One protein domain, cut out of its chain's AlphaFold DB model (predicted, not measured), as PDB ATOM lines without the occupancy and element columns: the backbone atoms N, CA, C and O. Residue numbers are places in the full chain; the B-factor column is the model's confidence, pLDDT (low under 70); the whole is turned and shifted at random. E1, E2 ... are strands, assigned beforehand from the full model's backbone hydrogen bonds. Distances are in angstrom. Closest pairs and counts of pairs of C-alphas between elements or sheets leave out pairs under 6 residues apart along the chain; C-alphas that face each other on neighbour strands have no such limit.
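This is residues 49 to 239 of the 408 residues of an uncharacterized protein of Flavobacterium aurantiibacter (UniProt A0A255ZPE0). Eight antiparallel strands close into a barrel, round E3, E4, E5, E6, E8, E10, E11 and E12 and back to E3, with a small sheet of E1, E2 and E7 at one end and E9 paired onto E8 beside the ring. The ring's closing pair, E12 and E3, is short, beside residues 104 to 107 of E3. The printed part has 191 residues with twelve named strands, E1 to E12 in chain order, and no named helix; the class is all strand, and the small sheet, in the order E1 E2 E7, is mixed. It is compact, with a radius of gyration of the C-alphas of 17.5 A, but elongated, spanning 60 by 32 by 31 A.

Start in the barrel with E3, residues 101 to 107, E4, residues 115 to 127, E5, residues 130 to 137, and E6, residues 142 to 147, a meander, each strand the antiparallel neighbour of the one before. Look for N 103 and O 118 at 2.8 A, N 123 and O 134 at 2.9 A, and N 133 and O 145 at 2.8 A. E8, residues 160 to 171, is staggered: N 144 and O 168 of E6 and E8 are 2.8 A apart, while its residues 160 to 164 pair with E10, residues 190 to 198, as at N 162 and O 194, 2.8 A. E9, residues 174 to 179, forms a hairpin with E8, with N 169 and O 178 at 2.8 A. E10, E11, residues 204 to 214, and E12, residues 222 to 234, are a second meander, with N 193 and O 209 at 2.9 A and N 208 and O 229 at 2.8 A. E12 and E3 are antiparallel neighbours, with N 106 and O 226 within hydrogen-bond range at 2.8 A. In the small sheet, E1, residues 67 to 73, and E2, residues 76 to 81, are an antiparallel hairpin, with N 70 and O 78 at 2.9 A. E7, residues 153 to 155, is parallel to E2, with N 77 and O 153 at 2.8 A. The closest C-alphas of E1 and E4 are those of Ala 73 and Asp 126, 4.5 A apart.

Find C-alpha 67 at (220.696, 268.511, 329.941), where E1 begins. E4 runs 32.4 A from C-alpha 115 at (235.295, 296.693, 303.712) and bends by 62 degrees at residue 118. E8 is 30.8 A long, E11 32.2 A and E12 31.6 A, ending at C-alpha 234, (224.777, 277.450, 313.421).

The C-alphas farthest apart, of Ser 86 and Gly 218, are 62.0 A from each other. The printed part has no cut, and the link from E2 to E3, 19 residues, is long. Confidence is under 70 at 51 residues, among them 49 to 66, 93 to 100, 181 to 188 and 215 to 221.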
ATOM      1  N   LEU A  49     238.184 270.907 300.715       46.28
ATOM      2  CA  LEU A  49     237.301 270.932 301.866       46.28
ATOM      3  C   LEU A  49     235.899 270.367 301.593       46.28
ATOM      4  O   LEU A  49     235.353 269.669 302.445       46.28
ATOM      5  N   LYS A  50     235.346 270.535 300.379       52.16
ATOM      6  CA  LYS A  50     234.025 269.990 299.999       52.16
ATOM      7  C   LYS A  50     233.883 268.477 300.149       52.16
ATOM      8  O   LYS A  50     232.758 267.983 300.186       52.16
ATOM      9  N   LYS A  51     234.992 267.737 300.215       49.81
ATOM     10  CA  LYS A  51     234.998 266.272 300.313       49.81
ATOM     11  C   LYS A  51     235.319 265.755 301.726       49.81
ATOM     12  O   LYS A  51     235.290 264.544 301.927       49.81
ATOM     13  N   ILE A  52     235.619 266.625 302.698       54.28
ATOM     14  CA  ILE A  52     235.941 266.212 304.074       54.28
ATOM     15  C   ILE A  52     234.643 265.941 304.843       54.28
ATOM     16  O   ILE A  52     233.848 266.851 305.079       54.28
ATOM     17  N   LYS A  53     234.434 264.688 305.271       55.09
ATOM     18  CA  LYS A  53     233.396 264.357 306.258       55.09
ATOM     19  C   LYS A  53     233.873 264.809 307.636       55.09
ATOM     20  O   LYS A  53     234.823 264.245 308.173       55.09
ATOM     21  N   VAL A  54     233.219 265.822 308.193       58.09
ATOM     22  CA  VAL A  54     233.456 266.250 309.573       58.09
ATOM     23  C   VAL A  54     232.804 265.228 310.498       58.09
ATOM     24  O   VAL A  54     231.605 264.978 310.393       58.09
ATOM     25  N   ASN A  55     233.591 264.600 311.370       58.59
ATOM     26  CA  ASN A  55     233.041 263.728 312.401       58.59
ATOM     27  C   ASN A  55     232.390 264.609 313.476       58.59
ATOM     28  O   ASN A  55     233.095 265.361 314.142       58.59
ATOM     29  N   GLN A  56     231.072 264.515 313.627       61.16
ATOM     30  CA  GLN A  56     230.304 265.121 314.721       61.16
ATOM     31  C   GLN A  56     229.855 264.006 315.675       61.16
ATOM     32  O   GLN A  56     229.774 262.850 315.254       61.16
ATOM     33  N   ASN A  57     229.581 264.330 316.941       56.94
ATOM     34  CA  ASN A  57     229.005 263.404 317.928       56.94
ATOM     35  C   ASN A  57     229.833 262.130 318.206       56.94
ATOM     36  O   ASN A  57     229.287 261.102 318.603       56.94
ATOM     37  N   LYS A  58     231.162 262.154 318.037       52.78
ATOM     38  CA  LYS A  58     232.016 261.017 318.431       52.78
ATOM     39  C   LYS A  58     232.260 261.017 319.941       52.78
ATOM     40  O   LYS A  58     233.328 261.386 320.411       52.78
ATOM     41  N   GLY A  59     231.260 260.594 320.703       48.75
ATOM     42  CA  GLY A  59     231.352 260.422 322.149       48.75
ATOM     43  C   GLY A  59     229.990 260.107 322.752       48.75
ATOM     44  O   GLY A  59     228.979 260.632 322.298       48.75
ATOM     45  N   PHE A  60     229.954 259.234 323.761       41.50
ATOM     46  CA  PHE A  60     228.704 258.912 324.447       41.50
ATOM     47  C   PHE A  60     228.150 260.165 325.138       41.50
ATOM     48  O   PHE A  60     228.900 260.813 325.880       41.50
ATOM     49  N   PRO A  61     226.862 260.499 324.945       56.84
ATOM     50  CA  PRO A  61     226.258 261.608 325.656       56.84
ATOM     51  C   PRO A  61     226.330 261.346 327.160       56.84
ATOM     52  O   PRO A  61     225.832 260.336 327.661       56.84
ATOM     53  N   LYS A  62     226.959 262.260 327.903       57.19
ATOM     54  CA  LYS A  62     226.846 262.283 329.364       57.19
ATOM     55  C   LYS A  62     225.577 263.055 329.692       57.19
ATOM     56  O   LYS A  62     225.592 264.280 329.751       57.19
ATOM     57  N   ALA A  63     224.469 262.335 329.816       55.50
ATOM     58  CA  ALA A  63     223.202 262.927 330.220       55.50
ATOM     59  C   ALA A  63     223.239 263.278 331.715       55.50
ATOM     60  O   ALA A  63     223.615 262.453 332.548       55.50
ATOM     61  N   SER A  64     222.830 264.498 332.043       59.91
ATOM     62  CA  SER A  64     222.326 264.844 333.371       59.91
ATOM     63  C   SER A  64     220.796 264.729 333.369       59.91
ATOM     64  O   SER A  64     220.178 264.473 332.333       59.91
ATOM     65  N   ASP A  65     220.149 264.923 334.518       60.50
ATOM     66  CA  ASP A  65     218.683 264.908 334.569       60.50
ATOM     67  C   ASP A  65     218.021 266.063 333.813       60.50
ATOM     68  O   ASP A  65     216.844 265.953 333.473       60.50
ATOM     69  N   LYS A  66     218.767 267.136 333.521       69.62
ATOM     70  CA  LYS A  66     218.246 268.344 332.870       69.62
ATOM     71  C   LYS A  66     218.755 268.536 331.450       69.62
ATOM     72  O   LYS A  66     217.965 268.911 330.597       69.62
ATOM     73  N   ASP A  67     220.020 268.218 331.203       79.94
ATOM     74  CA  ASP A  67     220.696 268.511 329.941       79.94
ATOM     75  C   ASP A  67     221.417 267.277 329.399       79.94
ATOM     76  O   ASP A  67     221.956 266.464 330.163       79.94
ATOM     77  N   THR A  68     221.479 267.170 328.075       82.88
ATOM     78  CA  THR A  68     222.267 266.151 327.380       82.88
ATOM     79  C   THR A  68     223.518 266.787 326.783       82.88
ATOM     80  O   THR A  68     223.426 267.717 325.980       82.88
ATOM     81  N   ARG A  69     224.694 266.277 327.167       86.12
ATOM     82  CA  ARG A  69     225.981 266.752 326.649       86.12
ATOM     83  C   ARG A  69     226.359 266.059 325.351       86.12
ATOM     84  O   ARG A  69     226.397 264.831 325.309       86.12
ATOM     85  N   PHE A  70     226.768 266.836 324.356       85.75
ATOM     86  CA  PHE A  70     227.232 266.339 323.063       85.75
ATOM     87  C   PHE A  70     228.596 266.911 322.690       85.75
ATOM     88  O   PHE A  70     228.908 268.057 323.009       85.75
ATOM     89  N   ALA A  71     229.411 266.108 322.005       85.56
ATOM     90  CA  ALA A  71     230.665 266.565 321.416       85.56
ATOM     91  C   ALA A  71     230.383 267.232 320.063       85.56
ATOM     92  O   ALA A  71     229.951 266.572 319.117       85.56
ATOM     93  N   ILE A  72     230.663 268.530 319.974       84.38
ATOM     94  CA  ILE A  72     230.614 269.286 318.720       84.38
ATOM     95  C   ILE A  72     231.787 268.877 317.825       84.38
ATOM     96  O   ILE A  72     231.604 268.567 316.648       84.38
ATOM     97  N   ALA A  73     232.994 268.907 318.396       86.31
ATOM     98  CA  ALA A  73     234.247 268.703 317.685       86.31
ATOM     99  C   ALA A  73     235.371 268.380 318.674       86.31
ATOM    100  O   ALA A  73     235.767 269.252 319.444       86.31
ATOM    101  N   GLY A  74     235.904 267.157 318.648       85.00
ATOM    102  CA  GLY A  74     236.991 266.755 319.540       85.00
ATOM    103  C   GLY A  74     236.674 267.040 321.011       85.00
ATOM    104  O   GLY A  74     235.754 266.461 321.584       85.00
ATOM    105  N   ASN A  75     237.416 267.975 321.605       89.88
ATOM    106  CA  ASN A  75     237.281 268.413 322.991       89.88
ATOM    107  C   ASN A  75     236.366 269.640 323.215       89.88
ATOM    108  O   ASN A  75     236.354 270.210 324.309       89.88
ATOM    109  N   LEU A  76     235.581 270.032 322.210       90.50
ATOM    110  CA  LEU A  76     234.533 271.046 322.308       90.50
ATOM    111  C   LEU A  76     233.157 270.379 322.435       90.50
ATOM    112  O   LEU A  76     232.747 269.597 321.573       90.50
ATOM    113  N   TYR A  77     232.429 270.732 323.487       91.19
ATOM    114  CA  TYR A  77     231.148 270.153 323.873       91.19
ATOM    115  C   TYR A  77     230.061 271.220 323.983       91.19
ATOM    116  O   TYR A  77     230.350 272.407 324.118       91.19
ATOM    117  N   ILE A  78     228.809 270.779 323.985       89.12
ATOM    118  CA  ILE A  78     227.618 271.597 324.216       89.12
ATOM    119  C   ILE A  78     226.627 270.837 325.083       89.12
ATOM    120  O   ILE A  78     226.436 269.633 324.899       89.12
ATOM    121  N   ASP A  79     225.996 271.556 326.003       87.56
ATOM    122  CA  ASP A  79     224.869 271.051 326.777       87.56
ATOM    123  C   ASP A  79     223.575 271.537 326.110       87.56
ATOM    124  O   ASP A  79     223.369 272.738 325.931       87.56
ATOM    125  N   VAL A  80     222.731 270.592 325.692       86.62
ATOM    126  CA  VAL A  80     221.412 270.869 325.106       86.62
ATOM    127  C   VAL A  80     220.353 270.564 326.153       86.62
ATOM    128  O   VAL A  80     220.379 269.486 326.754       86.62
ATOM    129  N   ALA A  81     219.428 271.500 326.369       84.06
ATOM    130  CA  ALA A  81     218.405 271.360 327.394       84.06
ATOM    131  C   ALA A  81     217.423 270.240 327.034       84.06
ATOM    132  O   ALA A  81     216.901 270.185 325.924       84.06
ATOM    133  N   GLY A  82     217.136 269.362 327.990       79.00
ATOM    134  CA  GLY A  82     216.273 268.201 327.815       79.00
ATOM    135  C   GLY A  82     217.024 266.909 327.487       79.00
ATOM    136  O   GLY A  82     218.251 266.857 327.351       79.00
ATOM    137  N   LYS A  83     216.252 265.823 327.385       80.38
ATOM    138  CA  LYS A  83     216.747 264.491 327.026       80.38
ATOM    139  C   LYS A  83     216.347 264.185 325.592       80.38
ATOM    140  O   LYS A  83     215.169 264.232 325.252       80.38
ATOM    141  N   TYR A  84     217.326 263.847 324.758       79.25
ATOM    142  CA  TYR A  84     217.036 263.367 323.414       79.25
ATOM    143  C   TYR A  84     216.314 262.018 323.482       79.25
ATOM    144  O   TYR A  84     216.766 261.122 324.206       79.25
ATOM    145  N   PRO A  85     215.215 261.838 322.735       77.88
ATOM    146  CA  PRO A  85     214.607 260.528 322.608       77.88
ATOM    147  C   PRO A  85     215.581 259.506 322.010       77.88
ATOM    148  O   PRO A  85     216.443 259.845 321.200       77.88
ATOM    149  N   SER A  86     215.422 258.233 322.381       76.38
ATOM    150  CA  SER A  86     216.267 257.151 321.865       76.38
ATOM    151  C   SER A  86     216.271 257.125 320.332       76.38
ATOM    152  O   SER A  86     215.210 257.121 319.711       76.38
ATOM    153  N   GLY A  87     217.461 257.066 319.731       74.56
ATOM    154  CA  GLY A  87     217.644 257.068 318.274       74.56
ATOM    155  C   GLY A  87     217.698 258.458 317.631       74.56
ATOM    156  O   GLY A  87     217.907 258.543 316.423       74.56
ATOM    157  N   PHE A  88     217.553 259.533 318.413       77.81
ATOM    158  CA  PHE A  88     217.738 260.908 317.953       77.81
ATOM    159  C   PHE A  88     219.012 261.516 318.542       77.81
ATOM    160  O   PHE A  88     219.353 261.291 319.700       77.81
ATOM    161  N   GLU A  89     219.681 262.340 317.741       80.00
ATOM    162  CA  GLU A  89     220.875 263.094 318.123       80.00
ATOM    163  C   GLU A  89     220.782 264.518 317.559       80.00
ATOM    164  O   GLU A  89     220.132 264.718 316.522       80.00
ATOM    165  N   PRO A  90     221.421 265.514 318.202       80.31
ATOM    166  CA  PRO A  90     221.540 266.842 317.631       80.31
ATOM    167  C   PRO A  90     222.276 266.761 316.304       80.31
ATOM    168  O   PRO A  90     223.196 265.961 316.101       80.31
ATOM    169  N   LYS A  91     221.875 267.646 315.403       81.44
ATOM    170  CA  LYS A  91     222.485 267.747 314.091       81.44
ATOM    171  C   LYS A  91     222.705 269.202 313.777       81.44
ATOM    172  O   LYS A  91     221.801 269.895 313.322       81.44
ATOM    173  N   TRP A  92     223.926 269.660 313.963       79.06
ATOM    174  CA  TRP A  92     224.281 270.990 313.518       79.06
ATOM    175  C   TRP A  92     224.549 270.970 312.035       79.06
ATOM    176  O   TRP A  92     225.424 270.253 311.536       79.06
ATOM    177  N   LYS A  93     223.876 271.877 311.340       65.69
ATOM    178  CA  LYS A  93     224.386 272.348 310.067       65.69
ATOM    179  C   LYS A  93     225.534 273.311 310.356       65.69
ATOM    180  O   LYS A  93     225.472 274.480 309.981       65.69
ATOM    181  N   PHE A  94     226.612 272.823 310.992       60.28
ATOM    182  CA  PHE A  94     227.922 273.414 310.725       60.28
ATOM    183  C   PHE A  94     227.985 273.533 309.226       60.28
ATOM    184  O   PHE A  94     227.559 272.581 308.570       60.28
ATOM    185  N   ILE A  95     228.407 274.691 308.725       45.69
ATOM    186  CA  ILE A  95     228.543 274.959 307.301       45.69
ATOM    187  C   ILE A  95     229.227 273.738 306.695       45.69
ATOM    188  O   ILE A  95     230.446 273.578 306.723       45.69
ATOM    189  N   THR A  96     228.420 272.814 306.184       41.41
ATOM    190  CA  THR A  96     228.927 271.771 305.341       41.41
ATOM    191  C   THR A  96     229.396 272.577 304.157       41.41
ATOM    192  O   THR A  96     228.720 273.511 303.712       41.41
ATOM    193  N   TYR A  97     230.594 272.275 303.689       47.56
ATOM    194  CA  TYR A  97     231.343 273.032 302.688       47.56
ATOM    195  C   TYR A  97     230.602 273.305 301.354       47.56
ATOM    196  O   TYR A  97     231.151 273.865 300.409       47.56
ATOM    197  N   GLN A  98     229.342 272.882 301.260       42.19
ATOM    198  CA  GLN A  98     228.354 273.228 300.253       42.19
ATOM    199  C   GLN A  98     227.820 274.669 300.379       42.19
ATOM    200  O   GLN A  98     227.413 275.218 299.359       42.19
ATOM    201  N   ALA A  99     227.843 275.296 301.562       53.91
ATOM    202  CA  ALA A  99     227.404 276.682 301.745       53.91
ATOM    203  C   ALA A  99     228.609 277.634 301.825       53.91
ATOM    204  O   ALA A  99     229.322 277.679 302.822       53.91
ATOM    205  N   GLN A 100     228.847 278.404 300.764       65.88
ATOM    206  CA  GLN A 100     229.750 279.551 300.842       65.88
ATOM    207  C   GLN A 100     229.047 280.667 301.610       65.88
ATOM    208  O   GLN A 100     227.939 281.059 301.238       65.88
ATOM    209  N   ILE A 101     229.686 281.194 302.650       73.31
ATOM    210  CA  ILE A 101     229.198 282.388 303.338       73.31
ATOM    211  C   ILE A 101     229.906 283.618 302.785       73.31
ATOM    212  O   ILE A 101     231.090 283.572 302.457       73.31
ATOM    213  N   VAL A 102     229.164 284.711 302.637       77.56
ATOM    214  CA  VAL A 102     229.744 286.006 302.285       77.56
ATOM    215  C   VAL A 102     230.275 286.619 303.573       77.56
ATOM    216  O   VAL A 102     229.500 286.976 304.456       77.56
ATOM    217  N   THR A 103     231.593 286.707 303.678       77.94
ATOM    218  CA  THR A 103     232.295 287.208 304.857       77.94
ATOM    219  C   THR A 103     232.898 288.569 304.541       77.94
ATOM    220  O   THR A 103     233.643 288.686 303.558       77.94
ATOM    221  N   PRO A 104     232.600 289.607 305.336       82.88
ATOM    222  CA  PRO A 104     233.308 290.865 305.222       82.88
ATOM    223  C   PRO A 104     234.780 290.678 305.609       82.88
ATOM    224  O   PRO A 104     235.104 289.968 306.566       82.88
ATOM    225  N   TYR A 105     235.673 291.325 304.869       83.44
ATOM    226  CA  TYR A 105     237.079 291.405 305.226       83.44
ATOM    227  C   TYR A 105     237.636 292.809 305.005       83.44
ATOM    228  O   TYR A 105     237.245 293.528 304.083       83.44
ATOM    229  N   GLU A 106     238.556 293.194 305.876       83.06
ATOM    230  CA  GLU A 106     239.318 294.433 305.789       83.06
ATOM    231  C   GLU A 106     240.633 294.134 305.059       83.06
ATOM    232  O   GLU A 106     241.346 293.196 305.422       83.06
ATOM    233  N   ASP A 107     240.931 294.901 304.007       81.81
ATOM    234  CA  ASP A 107     242.160 294.810 303.212       81.81
ATOM    235  C   ASP A 107     243.062 295.998 303.546       81.81
ATOM    236  O   ASP A 107     242.823 297.118 303.093       81.81
ATOM    237  N   TYR A 108     244.086 295.747 304.354       77.25
ATOM    238  CA  TYR A 108     245.040 296.759 304.807       77.25
ATOM    239  C   TYR A 108     246.258 296.886 303.884       77.25
ATOM    240  O   TYR A 108     247.099 297.760 304.088       77.25
ATOM    241  N   ILE A 109     246.372 296.025 302.866       74.12
ATOM    242  CA  ILE A 109     247.426 296.125 301.849       74.12
ATOM    243  C   ILE A 109     247.052 297.184 300.807       74.12
ATOM    244  O   ILE A 109     247.930 297.849 300.253       74.12
ATOM    245  N   ASN A 110     245.760 297.354 300.526       68.81
ATOM    246  CA  ASN A 110     245.287 298.319 299.542       68.81
ATOM    247  C   ASN A 110     245.018 299.698 300.190       68.81
ATOM    248  O   ASN A 110     244.218 299.776 301.123       68.81
ATOM    249  N   PRO A 111     245.623 300.803 299.706       57.62
ATOM    250  CA  PRO A 111     245.461 302.141 300.291       57.62
ATOM    251  C   PRO A 111     244.021 302.680 300.276       57.62
ATOM    252  O   PRO A 111     243.717 303.621 301.004       57.62
ATOM    253  N   THR A 112     243.117 302.087 299.494       59.00
ATOM    254  CA  THR A 112     241.680 302.401 299.502       59.00
ATOM    255  C   THR A 112     240.886 301.471 300.420       59.00
ATOM    256  O   THR A 112     239.783 301.081 300.047       59.00
ATOM    257  N   ALA A 113     241.452 301.104 301.581       55.66
ATOM    258  CA  ALA A 113     240.941 300.163 302.587       55.66
ATOM    259  C   ALA A 113     239.417 300.259 302.801       55.66
ATOM    260  O   ALA A 113     238.913 300.934 303.696       55.66
ATOM    261  N   ALA A 114     238.677 299.576 301.936       64.75
ATOM    262  CA  ALA A 114     237.239 299.449 301.983       64.75
ATOM    263  C   ALA A 114     236.929 298.067 302.540       64.75
ATOM    264  O   ALA A 114     237.628 297.096 302.235       64.75
ATOM    265  N   LEU A 115     235.862 297.975 303.330       76.94
ATOM    266  CA  LEU A 115     235.295 296.693 303.712       76.94
ATOM    267  C   LEU A 115     234.900 295.953 302.429       76.94
ATOM    268  O   LEU A 115     233.984 296.365 301.714       76.94
ATOM    269  N   LYS A 116     235.619 294.881 302.112       81.44
ATOM    270  CA  LYS A 116     235.317 294.011 300.979       81.44
ATOM    271  C   LYS A 116     234.512 292.824 301.478       81.44
ATOM    272  O   LYS A 116     234.415 292.567 302.670       81.44
ATOM    273  N   SER A 117     233.898 292.099 300.557       80.50
ATOM    274  CA  SER A 117     233.198 290.855 300.861       80.50
ATOM    275  C   SER A 117     233.817 289.735 300.046       80.50
ATOM    276  O   SER A 117     234.034 289.892 298.847       80.50
ATOM    277  N   GLN A 118     234.095 288.610 300.691       77.62
ATOM    278  CA  GLN A 118     234.599 287.413 300.031       77.62
ATOM    279  C   GLN A 118     233.703 286.232 300.368       77.62
ATOM    280  O   GLN A 118     233.240 286.086 301.497       77.62
ATOM    281  N   ARG A 119     233.456 285.368 299.384       77.25
ATOM    282  CA  ARG A 119     232.842 284.073 299.660       77.25
ATOM    283  C   ARG A 119     233.896 283.171 300.289       77.25
ATOM    284  O   ARG A 119     234.936 282.929 299.689       77.25
ATOM    285  N   GLY A 120     233.637 282.694 301.493       74.19
ATOM    286  CA  GLY A 120     234.526 281.797 302.214       74.19
ATOM    287  C   GLY A 120     233.788 280.573 302.721       74.19
ATOM    288  O   GLY A 120     232.557 280.492 302.673       74.19
ATOM    289  N   THR A 121     234.561 279.614 303.207       76.69
ATOM    290  CA  THR A 121     234.029 278.454 303.914       76.69
ATOM    291  C   THR A 121     234.643 278.384 305.297       76.69
ATOM    292  O   THR A 121     235.859 278.490 305.436       76.69
ATOM    293  N   PHE A 122     233.793 278.223 306.305       80.38
ATOM    294  CA  PHE A 122     234.177 278.224 307.710       80.38
ATOM    295  C   PHE A 122     233.458 277.071 308.382       80.38
ATOM    296  O   PHE A 122     232.239 277.025 308.329       80.38
ATOM    297  N   ALA A 123     234.161 276.134 308.996       81.44
ATOM    298  CA  ALA A 123     233.519 275.043 309.719       81.44
ATOM    299  C   ALA A 123     234.295 274.722 310.990       81.44
ATOM    300  O   ALA A 123     235.516 274.826 311.012       81.44
ATOM    301  N   ILE A 124     233.591 274.314 312.039       87.19
ATOM    302  CA  ILE A 124     234.208 273.725 313.226       87.19
ATOM    303  C   ILE A 124     234.145 272.212 313.048       87.19
ATOM    304  O   ILE A 124     233.111 271.672 312.648       87.19
ATOM    305  N   GLY A 125     235.256 271.529 313.298       83.88
ATOM    306  CA  GLY A 125     235.348 270.091 313.115       83.88
ATOM    307  C   GLY A 125     236.346 269.426 314.043       83.88
ATOM    308  O   GLY A 125     237.080 270.087 314.765       83.88
ATOM    309  N   ASP A 126     236.357 268.098 314.016       84.50
ATOM    310  CA  ASP A 126     237.295 267.269 314.771       84.50
ATOM    311  C   ASP A 126     238.490 266.875 313.893       84.50
ATOM    312  O   ASP A 126     238.318 266.334 312.792       84.50
ATOM    313  N   TYR A 127     239.698 267.105 314.407       81.75
ATOM    314  CA  TYR A 127     240.916 266.487 313.906       81.75
ATOM    315  C   TYR A 127     241.697 265.836 315.055       81.75
ATOM    316  O   TYR A 127     242.214 266.518 315.937       81.75
ATOM    317  N   GLN A 128     241.808 264.503 315.022       82.69
ATOM    318  CA  GLN A 128     242.524 263.701 316.029       82.69
ATOM    319  C   GLN A 128     242.053 263.957 317.477       82.69
ATOM    320  O   GLN A 128     242.859 263.952 318.405       82.69
ATOM    321  N   GLY A 129     240.751 264.177 317.679       81.88
ATOM    322  CA  GLY A 129     240.163 264.424 318.997       81.88
ATOM    323  C   GLY A 129     240.297 265.869 319.480       81.88
ATOM    324  O   GLY A 129     239.910 266.162 320.610       81.88
ATOM    325  N   LYS A 130     240.806 266.783 318.644       86.56
ATOM    326  CA  LYS A 130     240.885 268.219 318.936       86.56
ATOM    327  C   LYS A 130     239.908 269.007 318.077       86.56
ATOM    328  O   LYS A 130     239.705 268.688 316.902       86.56
ATOM    329  N   ALA A 131     239.329 270.051 318.663       90.00
ATOM    330  CA  ALA A 131     238.534 271.012 317.918       90.00
ATOM    331  C   ALA A 131     239.428 271.819 316.965       90.00
ATOM    332  O   ALA A 131     240.448 272.386 317.363       90.00
ATOM    333  N   VAL A 132     239.034 271.890 315.697       89.44
ATOM    334  CA  VAL A 132     239.716 272.673 314.667       89.44
ATOM    335  C   VAL A 132     238.731 273.565 313.927       89.44
ATOM    336  O   VAL A 132     237.573 273.202 313.707       89.44
ATOM    337  N   LEU A 133     239.214 274.727 313.504       89.69
ATOM    338  CA  LEU A 133     238.553 275.589 312.543       89.69
ATOM    339  C   LEU A 133     239.067 275.248 311.143       89.69
ATOM    340  O   LEU A 133     240.259 275.315 310.856       89.69
ATOM    341  N   MET A 134     238.153 274.900 310.256       85.69
ATOM    342  CA  MET A 134     238.393 274.741 308.833       85.69
ATOM    343  C   MET A 134     238.044 276.060 308.145       85.69
ATOM    344  O   MET A 134     236.919 276.542 308.261       85.69
ATOM    345  N   PHE A 135     239.007 276.643 307.443       83.00
ATOM    346  CA  PHE A 135     238.917 277.958 306.817       83.00
ATOM    347  C   PHE A 135     239.373 277.861 305.362       83.00
ATOM    348  O   PHE A 135     240.469 277.380 305.095       83.00
ATOM    349  N   GLY A 136     238.546 278.312 304.421       77.88
ATOM    350  CA  GLY A 136     238.900 278.373 303.004       77.88
ATOM    351  C   GLY A 136     238.455 279.687 302.378       77.88
ATOM    352  O   GLY A 136     237.281 280.055 302.474       77.88
ATOM    353  N   THR A 137     239.378 280.380 301.715       66.62
ATOM    354  CA  THR A 137     239.084 281.554 300.879       66.62
ATOM    355  C   THR A 137     239.048 281.143 299.403       66.62
ATOM    356  O   THR A 137     239.637 280.136 299.018       66.62
ATOM    357  N   THR A 138     238.319 281.879 298.557       54.16
ATOM    358  CA  THR A 138     238.022 281.490 297.158       54.16
ATOM    359  C   THR A 138     239.227 281.281 296.240       54.16
ATOM    360  O   THR A 138     239.039 280.793 295.129       54.16
ATOM    361  N   GLU A 139     240.445 281.620 296.660       54.62
ATOM    362  CA  GLU A 139     241.605 281.679 295.773       54.62
ATOM    363  C   GLU A 139     242.841 281.024 296.402       54.62
ATOM    364  O   GLU A 139     243.824 281.699 296.655       54.62
ATOM    365  N   THR A 140     242.834 279.695 296.576       57.03
ATOM    366  CA  THR A 140     244.022 278.793 296.670       57.03
ATOM    367  C   THR A 140     244.434 278.197 298.024       57.03
ATOM    368  O   THR A 140     245.318 277.333 298.028       57.03
ATOM    369  N   CYS A 141     243.814 278.543 299.160       70.00
ATOM    370  CA  CYS A 141     244.230 277.952 300.442       70.00
ATOM    371  C   CYS A 141     243.054 277.511 301.317       70.00
ATOM    372  O   CYS A 141     242.362 278.319 301.931       70.00
ATOM    373  N   ASP A 142     242.873 276.195 301.367       81.00
ATOM    374  CA  ASP A 142     242.055 275.493 302.345       81.00
ATOM    375  C   ASP A 142     242.933 275.161 303.560       81.00
ATOM    376  O   ASP A 142     243.994 274.547 303.400       81.00
ATOM    377  N   CYS A 143     242.518 275.553 304.763       83.94
ATOM    378  CA  CYS A 143     243.350 275.485 305.960       83.94
ATOM    379  C   CYS A 143     242.621 274.922 307.181       83.94
ATOM    380  O   CYS A 143     241.429 275.147 307.378       83.94
ATOM    381  N   TYR A 144     243.375 274.204 308.009       87.19
ATOM    382  CA  TYR A 144     243.034 273.854 309.383       87.19
ATOM    383  C   TYR A 144     243.730 274.807 310.335       87.19
ATOM    384  O   TYR A 144     244.933 275.021 310.199       87.19
ATOM    385  N   ALA A 145     243.013 275.297 311.330       89.88
ATOM    386  CA  ALA A 145     243.574 275.977 312.480       89.88
ATOM    387  C   ALA A 145     243.115 275.273 313.756       89.88
ATOM    388  O   ALA A 145     241.972 274.826 313.848       89.88
ATOM    389  N   ASP A 146     244.006 275.158 314.727       91.12
ATOM    390  CA  ASP A 146     243.687 274.567 316.017       91.12
ATOM    391  C   ASP A 146     242.864 275.583 316.826       91.12
ATOM    392  O   ASP A 146     243.215 276.763 316.888       91.12
ATOM    393  N   ILE A 147     241.759 275.134 317.427       94.44
ATOM    394  CA  ILE A 147     241.046 275.906 318.449       94.44
ATOM    395  C   ILE A 147     241.682 275.520 319.784       94.44
ATOM    396  O   ILE A 147     241.599 274.366 320.206       94.44
ATOM    397  N   GLU A 148     242.373 276.462 320.422       95.00
ATOM    398  CA  GLU A 148     243.124 276.209 321.653       95.00
ATOM    399  C   GLU A 148     242.154 275.973 322.821       95.00
ATOM    400  O   GLU A 148     241.516 276.897 323.325       95.00
ATOM    401  N   ILE A 149     242.031 274.703 323.217       93.25
ATOM    402  CA  ILE A 149     241.237 274.218 324.349       93.25
ATOM    403  C   ILE A 149     242.150 273.302 325.165       93.25
ATOM    404  O   ILE A 149     242.598 272.280 324.640       93.25
ATOM    405  N   ASP A 150     242.411 273.662 326.424       86.06
ATOM    406  CA  ASP A 150     243.394 272.977 327.275       86.06
ATOM    407  C   ASP A 150     243.037 271.503 327.525       86.06
ATOM    408  O   ASP A 150     243.845 270.613 327.269       86.06
ATOM    409  N   GLU A 151     241.805 271.231 327.965       84.81
ATOM    410  CA  GLU A 151     241.326 269.868 328.231       84.81
ATOM    411  C   GLU A 151     239.981 269.611 327.555       84.81
ATOM    412  O   GLU A 151     239.889 268.798 326.635       84.81
ATOM    413  N   ALA A 152     238.943 270.332 327.980       90.25
ATOM    414  CA  ALA A 152     237.604 270.282 327.413       90.25
ATOM    415  C   ALA A 152     236.882 271.610 327.649       90.25
ATOM    416  O   ALA A 152     236.992 272.195 328.726       90.25
ATOM    417  N   ALA A 153     236.102 272.058 326.670       91.81
ATOM    418  CA  ALA A 153     235.260 273.244 326.801       91.81
ATOM    419  C   ALA A 153     233.799 272.883 326.542       91.81
ATOM    420  O   ALA A 153     233.504 272.150 325.602       91.81
ATOM    421  N   ILE A 154     232.886 273.401 327.363       92.06
ATOM    422  CA  ILE A 154     231.442 273.219 327.190       92.06
ATOM    423  C   ILE A 154     230.849 274.588 326.882       92.06
ATOM    424  O   ILE A 154     230.813 275.459 327.755       92.06
ATOM    425  N   ILE A 155     230.407 274.797 325.644       91.88
ATOM    426  CA  ILE A 155     229.748 276.046 325.267       91.88
ATOM    427  C   ILE A 155     228.341 276.092 325.862       91.88
ATOM    428  O   ILE A 155     227.646 275.081 325.956       91.88
ATOM    429  N   SER A 156     227.961 277.282 326.314       90.00
ATOM    430  CA  SER A 156     226.687 277.571 326.973       90.00
ATOM    431  C   SER A 156     226.186 278.943 326.530       90.00
ATOM    432  O   SER A 156     226.798 279.594 325.680       90.00
ATOM    433  N   SER A 157     225.110 279.436 327.140       91.88
ATOM    434  CA  SER A 157     224.576 280.776 326.866       91.88
ATOM    435  C   SER A 157     225.563 281.909 327.135       91.88
ATOM    436  O   SER A 157     225.431 282.982 326.547       91.88
ATOM    437  N   LYS A 158     226.577 281.683 327.980       94.88
ATOM    438  CA  LYS A 158     227.659 282.644 328.191       94.88
ATOM    439  C   LYS A 158     228.697 282.520 327.065       94.88
ATOM    440  O   LYS A 158     229.296 281.449 326.941       94.88
ATOM    441  N   PRO A 159     228.974 283.600 326.307       96.88
ATOM    442  CA  PRO A 159     230.017 283.598 325.287       96.88
ATOM    443  C   PRO A 159     231.387 283.229 325.855       96.88
ATOM    444  O   PRO A 159     231.805 283.749 326.893       96.88
ATOM    445  N   GLN A 160     232.081 282.336 325.155       96.94
ATOM    446  CA  GLN A 160     233.434 281.881 325.468       96.94
ATOM    447  C   GLN A 160     234.326 282.101 324.256       96.94
ATOM    448  O   GLN A 160     233.976 281.692 323.152       96.94
ATOM    449  N   THR A 161     235.469 282.749 324.462       97.25
ATOM    450  CA  THR A 161     236.421 283.065 323.397       97.25
ATOM    451  C   THR A 161     237.608 282.119 323.460       97.25
ATOM    452  O   THR A 161     238.251 281.996 324.498       97.25
ATOM    453  N   PHE A 162     237.924 281.507 322.326       97.06
ATOM    454  CA  PHE A 162     239.052 280.608 322.145       97.06
ATOM    455  C   PHE A 162     240.041 281.217 321.160       97.06
ATOM    456  O   PHE A 162     239.646 281.817 320.153       97.06
ATOM    457  N   LYS A 163     241.334 281.048 321.435       96.62
ATOM    458  CA  LYS A 163     242.385 281.404 320.485       96.62
ATOM    459  C   LYS A 163     242.396 280.390 319.343       96.62
ATOM    460  O   LYS A 163     242.220 279.195 319.559       96.62
ATOM    461  N   VAL A 164     242.590 280.885 318.127       93.81
ATOM    462  CA  VAL A 164     242.697 280.077 316.911       93.81
ATOM    463  C   VAL A 164     244.093 280.271 316.341       93.81
ATOM    464  O   VAL A 164     244.505 281.399 316.066       93.81
ATOM    465  N   SER A 165     244.841 279.183 316.185       90.44
ATOM    466  CA  SER A 165     246.250 279.245 315.793       90.44
ATOM    467  C   SER A 165     246.656 278.072 314.900       90.44
ATOM    468  O   SER A 165     245.829 277.270 314.476       90.44
ATOM    469  N   ASN A 166     247.945 277.993 314.557       87.31
ATOM    470  CA  ASN A 166     248.523 276.875 313.809       87.31
ATOM    471  C   ASN A 166     247.821 276.578 312.467       87.31
ATOM    472  O   ASN A 166     247.499 275.434 312.131       87.31
ATOM    473  N   PHE A 167     247.593 277.639 311.692       87.88
ATOM    474  CA  PHE A 167     246.971 277.562 310.376       87.88
ATOM    475  C   PHE A 167     247.855 276.766 309.404       87.88
ATOM    476  O   PHE A 167     248.911 277.218 308.949       87.88
ATOM    477  N   THR A 168     247.393 275.572 309.062       85.88
ATOM    478  CA  THR A 168     248.076 274.574 308.237       85.88
ATOM    479  C   THR A 168     247.244 274.256 307.013       85.88
ATOM    480  O   THR A 168     246.020 274.204 307.075       85.88
ATOM    481  N   LYS A 169     247.910 274.061 305.882       84.44
ATOM    482  CA  LYS A 169     247.256 273.799 304.608       84.44
ATOM    483  C   LYS A 169     246.644 272.398 304.583       84.44
ATOM    484  O   LYS A 169     247.145 271.453 305.198       84.44
ATOM    485  N   ILE A 170     245.576 272.270 303.812       79.38
ATOM    486  CA  ILE A 170     244.896 271.017 303.517       79.38
ATOM    487  C   ILE A 170     245.231 270.608 302.088       79.38
ATOM    488  O   ILE A 170     244.954 271.330 301.132       79.38
ATOM    489  N   GLU A 171     245.808 269.420 301.935       77.62
ATOM    490  CA  GLU A 171     246.079 268.806 300.634       77.62
ATOM    491  C   GLU A 171     245.519 267.378 300.654       77.62
ATOM    492  O   GLU A 171     245.723 266.626 301.606       77.62
ATOM    493  N   ASN A 172     244.762 266.994 299.620       70.88
ATOM    494  CA  ASN A 172     244.148 265.664 299.497       70.88
ATOM    495  C   ASN A 172     243.382 265.193 300.754       70.88
ATOM    496  O   ASN A 172     243.491 264.035 301.156       70.88
ATOM    497  N   LEU A 173     242.594 266.086 301.367       66.69
ATOM    498  CA  LEU A 173     241.791 265.824 302.578       66.69
ATOM    499  C   LEU A 173     242.605 265.530 303.842       66.69
ATOM    500  O   LEU A 173     242.052 265.048 304.830       66.69
ATOM    501  N   LYS A 174     243.909 265.812 303.829       71.19
ATOM    502  CA  LYS A 174     244.792 265.635 304.978       71.19
ATOM    503  C   LYS A 174     245.452 266.961 305.335       71.19
ATOM    504  O   LYS A 174     245.780 267.764 304.460       71.19
ATOM    505  N   ARG A 175     245.657 267.166 306.638       73.56
ATOM    506  CA  ARG A 175     246.570 268.188 307.145       73.56
ATOM    507  C   ARG A 175     247.963 267.849 306.625       73.56
ATOM    508  O   ARG A 175     248.405 266.708 306.769       73.56
ATOM    509  N   VAL A 176     248.613 268.812 305.990       78.81
ATOM    510  CA  VAL A 176     250.028 268.713 305.633       78.81
ATOM    511  C   VAL A 176     250.809 269.701 306.486       78.81
ATOM    512  O   VAL A 176     250.292 270.770 306.811       78.81
ATOM    513  N   ASP A 177     252.060 269.374 306.811       77.62
ATOM    514  CA  ASP A 177     252.976 270.236 307.577       77.62
ATOM    515  C   ASP A 177     253.492 271.413 306.729       77.62
ATOM    516  O   ASP A 177     254.681 271.712 306.644       77.62
ATOM    517  N   LYS A 178     252.572 272.089 306.041       78.69
ATOM    518  CA  LYS A 178     252.792 273.327 305.307       78.69
ATOM    519  C   LYS A 178     251.912 274.385 305.944       78.69
ATOM    520  O   LYS A 178     250.708 274.182 306.100       78.69
ATOM    521  N   LYS A 179     252.497 275.529 306.294       76.69
ATOM    522  CA  LYS A 179     251.714 276.673 306.769       76.69
ATOM    523  C   LYS A 179     250.731 277.113 305.688       76.69
ATOM    524  O   LYS A 179     251.028 277.035 304.495       76.69
ATOM    525  N   CYS A 180     249.578 277.597 306.126       76.44
ATOM    526  CA  CYS A 180     248.630 278.314 305.290       76.44
ATOM    527  C   CYS A 180     249.269 279.650 304.860       76.44
ATOM    528  O   CYS A 180     249.007 280.687 305.450       76.44
ATOM    529  N   ALA A 181     250.205 279.647 303.912       59.50
ATOM    530  CA  ALA A 181     250.777 280.880 303.381       59.50
ATOM    531  C   ALA A 181     249.848 281.400 302.280       59.50
ATOM    532  O   ALA A 181     249.536 280.660 301.344       59.50
ATOM    533  N   GLY A 182     249.405 282.659 302.372       53.44
ATOM    534  CA  GLY A 182     248.951 283.362 301.173       53.44
ATOM    535  C   GLY A 182     250.127 283.532 300.207       53.44
ATOM    536  O   GLY A 182     251.251 283.159 300.537       53.44
ATOM    537  N   ASN A 183     249.865 284.041 298.999       48.06
ATOM    538  CA  ASN A 183     250.826 284.247 297.900       48.06
ATOM    539  C   ASN A 183     252.304 284.402 298.319       48.06
ATOM    540  O   ASN A 183     252.584 285.072 299.307       48.06
ATOM    541  N   LYS A 184     253.238 283.905 297.484       44.56
ATOM    542  CA  LYS A 184     254.723 283.871 297.636       44.56
ATOM    543  C   LYS A 184     255.422 285.121 298.227       44.56
ATOM    544  O   LYS A 184     256.609 285.068 298.514       44.56
ATOM    545  N   TYR A 185     254.708 286.228 298.390       46.25
ATOM    546  CA  TYR A 185     255.122 287.511 298.945       46.25
ATOM    547  C   TYR A 185     254.675 287.755 300.404       46.25
ATOM    548  O   TYR A 185     254.738 288.900 300.852       46.25
ATOM    549  N   GLN A 186     254.162 286.753 301.126       52.06
ATOM    550  CA  GLN A 186     253.756 286.859 302.533       52.06
ATOM    551  C   GLN A 186     254.690 286.043 303.435       52.06
ATOM    552  O   GLN A 186     254.447 284.872 303.713       52.06
ATOM    553  N   GLU A 187     255.765 286.659 303.921       50.88
ATOM    554  CA  GLU A 187     256.459 286.144 305.102       50.88
ATOM    555  C   GLU A 187     255.587 286.482 306.314       50.88
ATOM    556  O   GLU A 187     255.545 287.626 306.727       50.88
ATOM    557  N   GLY A 188     254.792 285.562 306.853       57.72
ATOM    558  CA  GLY A 188     253.892 285.889 307.961       57.72
ATOM    559  C   GLY A 188     252.934 284.762 308.325       57.72
ATOM    560  O   GLY A 188     252.941 283.701 307.697       57.72
ATOM    561  N   GLY A 189     252.178 284.953 309.404       76.44
ATOM    562  CA  GLY A 189     251.278 283.950 309.967       76.44
ATOM    563  C   GLY A 189     249.815 284.371 309.917       76.44
ATOM    564  O   GLY A 189     249.484 285.514 309.607       76.44
ATOM    565  N   TRP A 190     248.951 283.424 310.259       84.00
ATOM    566  CA  TRP A 190     247.547 283.674 310.549       84.00
ATOM    567  C   TRP A 190     247.312 283.457 312.035       84.00
ATOM    568  O   TRP A 190     247.823 282.491 312.607       84.00
ATOM    569  N   GLU A 191     246.518 284.331 312.629       88.12
ATOM    570  CA  GLU A 191     246.031 284.196 313.996       88.12
ATOM    571  C   GLU A 191     244.547 284.531 314.025       88.12
ATOM    572  O   GLU A 191     244.023 285.209 313.141       88.12
ATOM    573  N   GLY A 192     243.839 284.048 315.033       91.69
ATOM    574  CA  GLY A 192     242.439 284.375 315.167       91.69
ATOM    575  C   GLY A 192     241.890 284.115 316.549       91.69
ATOM    576  O   GLY A 192     242.568 283.642 317.463       91.69
ATOM    577  N   ARG A 193     240.611 284.423 316.676       96.25
ATOM    578  CA  ARG A 193     239.795 284.099 317.835       96.25
ATOM    579  C   ARG A 193     238.401 283.727 317.371       96.25
ATOM    580  O   ARG A 193     237.865 284.349 316.453       96.25
ATOM    581  N   VAL A 194     237.822 282.740 318.033       95.81
ATOM    582  CA  VAL A 194     236.430 282.351 317.843       95.81
ATOM    583  C   VAL A 194     235.712 282.490 319.174       95.81
ATOM    584  O   VAL A 194     236.175 281.973 320.187       95.81
ATOM    585  N   THR A 195     234.602 283.215 319.186       97.38
ATOM    586  CA  THR A 195     233.713 283.307 320.339       97.38
ATOM    587  C   THR A 195     232.483 282.471 320.056       97.38
ATOM    588  O   THR A 195     231.834 282.657 319.030       97.38
ATOM    589  N   LEU A 196     232.175 281.547 320.960       95.81
ATOM    590  CA  LEU A 196     231.058 280.623 320.841       95.81
ATOM    591  C   LEU A 196     230.122 280.771 322.038       95.81
ATOM    592  O   LEU A 196     230.567 280.858 323.183       95.81
ATOM    593  N   SER A 197     228.826 280.747 321.770       95.81
ATOM    594  CA  SER A 197     227.776 280.542 322.769       95.81
ATOM    595  C   SER A 197     226.692 279.640 322.196       95.81
ATOM    596  O   SER A 197     226.651 279.402 320.989       95.81
ATOM    597  N   SER A 198     225.814 279.128 323.051       93.94
ATOM    598  CA  SER A 198     224.670 278.324 322.637       93.94
ATOM    599  C   SER A 198     223.377 278.710 323.342       93.94
ATOM    600  O   SER A 198     223.387 279.220 324.463       93.94
ATOM    601  N   ASN A 199     222.242 278.462 322.691       92.38
ATOM    602  CA  ASN A 199     220.931 278.539 323.335       92.38
ATOM    603  C   ASN A 199     220.507 277.170 323.910       92.38
ATOM    604  O   ASN A 199     221.230 276.177 323.811       92.38
ATOM    605  N   THR A 200     219.319 277.116 324.512       89.25
ATOM    606  CA  THR A 200     218.758 275.893 325.113       89.25
ATOM    607  C   THR A 200     218.468 274.789 324.098       89.25
ATOM    608  O   THR A 200     218.555 273.616 324.447       89.25
ATOM    609  N   ASP A 201     218.161 275.147 322.850       87.25
ATOM    610  CA  ASP A 201     217.916 274.197 321.756       87.25
ATOM    611  C   ASP A 201     219.216 273.652 321.145       87.25
ATOM    612  O   ASP A 201     219.192 272.764 320.288       87.25
ATOM    613  N   GLY A 202     220.364 274.152 321.602       89.00
ATOM    614  CA  GLY A 202     221.676 273.774 321.107       89.00
ATOM    615  C   GLY A 202     222.110 274.529 319.854       89.00
ATOM    616  O   GLY A 202     223.120 274.148 319.272       89.00
ATOM    617  N   ASP A 203     221.402 275.572 319.412       91.69
ATOM    618  CA  ASP A 203     221.909 276.442 318.345       91.69
ATOM    619  C   ASP A 203     223.150 277.180 318.834       91.69
ATOM    620  O   ASP A 203     223.191 277.644 319.975       91.69
ATOM    621  N   ILE A 204     224.152 277.309 317.968       92.38
ATOM    622  CA  ILE A 204     225.439 277.914 318.303       92.38
ATOM    623  C   ILE A 204     225.528 279.286 317.648       92.38
ATOM    624  O   ILE A 204     225.357 279.420 316.439       92.38
ATOM    625  N   THR A 205     225.859 280.300 318.437       94.31
ATOM    626  CA  THR A 205     226.260 281.613 317.934       94.31
ATOM    627  C   THR A 205     227.779 281.667 317.853       94.31
ATOM    628  O   THR A 205     228.462 281.330 318.819       94.31
ATOM    629  N   MET A 206     228.303 282.088 316.704       93.06
ATOM    630  CA  MET A 206     229.730 282.201 316.431       93.06
ATOM    631  C   MET A 206     230.094 283.625 316.008       93.06
ATOM    632  O   MET A 206     229.613 284.118 314.985       93.06
ATOM    633  N   ASP A 207     231.017 284.236 316.745       94.00
ATOM    634  CA  ASP A 207     231.803 285.371 316.267       94.00
ATOM    635  C   ASP A 207     233.205 284.881 315.908       94.00
ATOM    636  O   ASP A 207     233.830 284.145 316.672       94.00
ATOM    637  N   LEU A 208     233.724 285.283 314.756       92.81
ATOM    638  CA  LEU A 208     235.036 284.868 314.280       92.81
ATOM    639  C   LEU A 208     235.831 286.075 313.810       92.81
ATOM    640  O   LEU A 208     235.361 286.863 312.991       92.81
ATOM    641  N   VAL A 209     237.072 286.159 314.279       92.56
ATOM    642  CA  VAL A 209     238.072 287.093 313.766       92.56
ATOM    643  C   VAL A 209     239.291 286.290 313.347       92.56
ATOM    644  O   VAL A 209     239.861 285.575 314.168       92.56
ATOM    645  N   ILE A 210     239.689 286.407 312.084       89.75
ATOM    646  CA  ILE A 210     240.935 285.831 311.567       89.75
ATOM    647  C   ILE A 210     241.754 286.959 310.952       89.75
ATOM    648  O   ILE A 210     241.268 287.681 310.087       89.75
ATOM    649  N   GLU A 211     243.006 287.078 311.363       87.12
ATOM    650  CA  GLU A 211     243.949 288.078 310.891       87.12
ATOM    651  C   GLU A 211     245.129 287.398 310.197       87.12
ATOM    652  O   GLU A 211     245.731 286.457 310.715       87.12
ATOM    653  N   SER A 212     245.458 287.884 309.005       83.38
ATOM    654  CA  SER A 212     246.683 287.535 308.294       83.38
ATOM    655  C   SER A 212     247.707 288.633 308.525       83.38
ATOM    656  O   SER A 212     247.398 289.811 308.346       83.38
ATOM    657  N   TYR A 213     248.925 288.252 308.882       77.50
ATOM    658  CA  TYR A 213     250.036 289.163 309.120       77.50
ATOM    659  C   TYR A 213     251.063 289.036 308.003       77.50
ATOM    660  O   TYR A 213     251.333 287.934 307.526       77.50
ATOM    661  N   LYS A 214     251.681 290.156 307.623       72.12
ATOM    662  CA  LYS A 214     252.818 290.170 306.698       72.12
ATOM    663  C   LYS A 214     254.015 290.861 307.349       72.12
ATOM    664  O   LYS A 214     253.918 291.983 307.837       72.12
ATOM    665  N   SER A 215     255.150 290.182 307.315       56.88
ATOM    666  CA  SER A 215     256.491 290.722 307.482       56.88
ATOM    667  C   SER A 215     256.867 291.407 306.174       56.88
ATOM    668  O   SER A 215     256.909 290.785 305.111       56.88
ATOM    669  N   ASN A 216     257.106 292.710 306.240       52.25
ATOM    670  CA  ASN A 216     257.879 293.400 305.221       52.25
ATOM    671  C   ASN A 216     259.323 293.467 305.713       52.25
ATOM    672  O   ASN A 216     259.548 293.854 306.860       52.25
ATOM    673  N   LEU A 217     260.268 293.140 304.825       49.66
ATOM    674  CA  LEU A 217     261.717 293.346 304.947       49.66
ATOM    675  C   LEU A 217     262.057 294.675 305.664       49.66
ATOM    676  O   LEU A 217     262.250 295.708 305.026       49.66
ATOM    677  N   GLY A 218     262.120 294.654 306.998       46.28
ATOM    678  CA  GLY A 218     262.673 295.724 307.829       46.28
ATOM    679  C   GLY A 218     261.732 296.659 308.611       46.28
ATOM    680  O   GLY A 218     262.273 297.403 309.426       46.28
ATOM    681  N   LYS A 219     260.392 296.669 308.466       43.28
ATOM    682  CA  LYS A 219     259.505 297.511 309.325       43.28
ATOM    683  C   LYS A 219     258.101 296.917 309.551       43.28
ATOM    684  O   LYS A 219     257.401 296.654 308.585       43.28
ATOM    685  N   LEU A 220     257.739 296.800 310.841       47.94
ATOM    686  CA  LEU A 220     256.434 296.510 311.481       47.94
ATOM    687  C   LEU A 220     255.550 295.405 310.861       47.94
ATOM    688  O   LEU A 220     255.008 295.546 309.771       47.94
ATOM    689  N   LEU A 221     255.329 294.343 311.650       57.72
ATOM    690  CA  LEU A 221     254.285 293.330 311.454       57.72
ATOM    691  C   LEU A 221     252.909 294.013 311.477       57.72
ATOM    692  O   LEU A 221     252.387 294.333 312.543       57.72
ATOM    693  N   GLY A 222     252.341 294.280 310.304       70.25
ATOM    694  CA  GLY A 222     250.993 294.824 310.160       70.25
ATOM    695  C   GLY A 222     249.983 293.733 309.816       70.25
ATOM    696  O   GLY A 222     250.303 292.790 309.082       70.25
ATOM    697  N   VAL A 223     248.750 293.877 310.311       77.69
ATOM    698  CA  VAL A 223     247.606 293.104 309.806       77.69
ATOM    699  C   VAL A 223     247.445 293.441 308.326       77.69
ATOM    700  O   VAL A 223     247.371 294.606 307.956       77.69
ATOM    701  N   SER A 224     247.437 292.419 307.479       80.19
ATOM    702  CA  SER A 224     247.228 292.515 306.033       80.19
ATOM    703  C   SER A 224     245.762 292.334 305.671       80.19
ATOM    704  O   SER A 224     245.209 293.115 304.901       80.19
ATOM    705  N   TYR A 225     245.135 291.318 306.261       82.44
ATOM    706  CA  TYR A 225     243.725 291.013 306.072       82.44
ATOM    707  C   TYR A 225     243.088 290.704 307.415       82.44
ATOM    708  O   TYR A 225     243.684 289.973 308.205       82.44
ATOM    709  N   ARG A 226     241.872 291.199 307.646       86.88
ATOM    710  CA  ARG A 226     241.036 290.780 308.776       86.88
ATOM    711  C   ARG A 226     239.696 290.276 308.270       86.88
ATOM    712  O   ARG A 226     238.945 291.042 307.684       86.88
ATOM    713  N   PHE A 227     239.385 289.013 308.522       87.31
ATOM    714  CA  PHE A 227     238.083 288.408 308.252       87.31
ATOM    715  C   PHE A 227     237.214 288.482 309.499       87.31
ATOM    716  O   PHE A 227     237.687 288.173 310.594       87.31
ATOM    717  N   LEU A 228     235.950 288.866 309.319       87.88
ATOM    718  CA  LEU A 228     235.000 289.069 310.408       87.88
ATOM    719  C   LEU A 228     233.711 288.291 310.144       87.88
ATOM    720  O   LEU A 228     233.046 288.502 309.133       87.88
ATOM    721  N   LEU A 229     233.315 287.430 311.077       88.94
ATOM    722  CA  LEU A 229     231.945 286.933 311.186       88.94
ATOM    723  C   LEU A 229     231.389 287.393 312.520       88.94
ATOM    724  O   LEU A 229     232.013 287.158 313.547       88.94
ATOM    725  N   ASN A 230     230.219 288.021 312.491       90.38
ATOM    726  CA  ASN A 230     229.542 288.497 313.688       90.38
ATOM    727  C   ASN A 230     228.166 287.842 313.769       90.38
ATOM    728  O   ASN A 230     227.422 287.847 312.785       90.38
ATOM    729  N   ASN A 231     227.832 287.321 314.946       90.94
ATOM    730  CA  ASN A 231     226.564 286.703 315.292       90.94
ATOM    731  C   ASN A 231     226.126 285.627 314.281       90.94
ATOM    732  O   ASN A 231     224.962 285.558 313.879       90.94
ATOM    733  N   TYR A 232     227.075 284.812 313.813       89.56
ATOM    734  CA  TYR A 232     226.774 283.760 312.853       89.56
ATOM    735  C   TYR A 232     226.069 282.597 313.553       89.56
ATOM    736  O   TYR A 232     226.611 282.009 314.485       89.56
ATOM    737  N   GLN A 233     224.867 282.256 313.095       89.69
ATOM    738  CA  GLN A 233     224.042 281.211 313.698       89.69
ATOM    739  C   GLN A 233     224.282 279.856 313.019       89.69
ATOM    740  O   GLN A 233     224.099 279.709 311.809       89.69
ATOM    741  N   ILE A 234     224.647 278.853 313.812       87.25
ATOM    742  CA  ILE A 234     224.777 277.450 313.421       87.25
ATOM    743  C   ILE A 234     223.638 276.687 314.100       87.25
ATOM    744  O   ILE A 234     223.705 276.355 315.283       87.25
ATOM    745  N   LEU A 235     222.579 276.428 313.337       87.75
ATOM    746  CA  LEU A 235     221.346 275.852 313.870       87.75
ATOM    747  C   LEU A 235     221.474 274.347 314.134       87.75
ATOM    748  O   LEU A 235     222.045 273.606 313.321       87.75
ATOM    749  N   ASN A 236     220.864 273.897 315.228       87.19
ATOM    750  CA  ASN A 236     220.578 272.497 315.492       87.19
ATOM    751  C   ASN A 236     219.327 272.074 314.701       87.19
ATOM    752  O   ASN A 236     218.186 272.328 315.079       87.19
ATOM    753  N   GLU A 237     219.529 271.389 313.574       86.50
ATOM    754  CA  GLU A 237     218.455 270.891 312.707       86.50
ATOM    755  C   GLU A 237     217.580 269.821 313.381       86.50
ATOM    756  O   GLU A 237     216.516 269.485 312.846       86.50
ATOM    757  N   MET A 238     218.022 269.275 314.516       85.50
ATOM    758  CA  MET A 238     217.323 268.254 315.283       85.50
ATOM    759  C   MET A 238     217.333 268.619 316.768       85.50
ATOM    760  O   MET A 238     218.023 267.981 317.550       85.50
ATOM    761  N   SER A 239     216.590 269.653 317.163       85.12
ATOM    762  CA  SER A 239     216.381 269.982 318.580       85.12
ATOM    763  C   SER A 239     215.598 268.874 319.315       85.12
ATOM    764  O   SER A 239     214.867 268.109 318.669       85.12
TER     765      SER A 239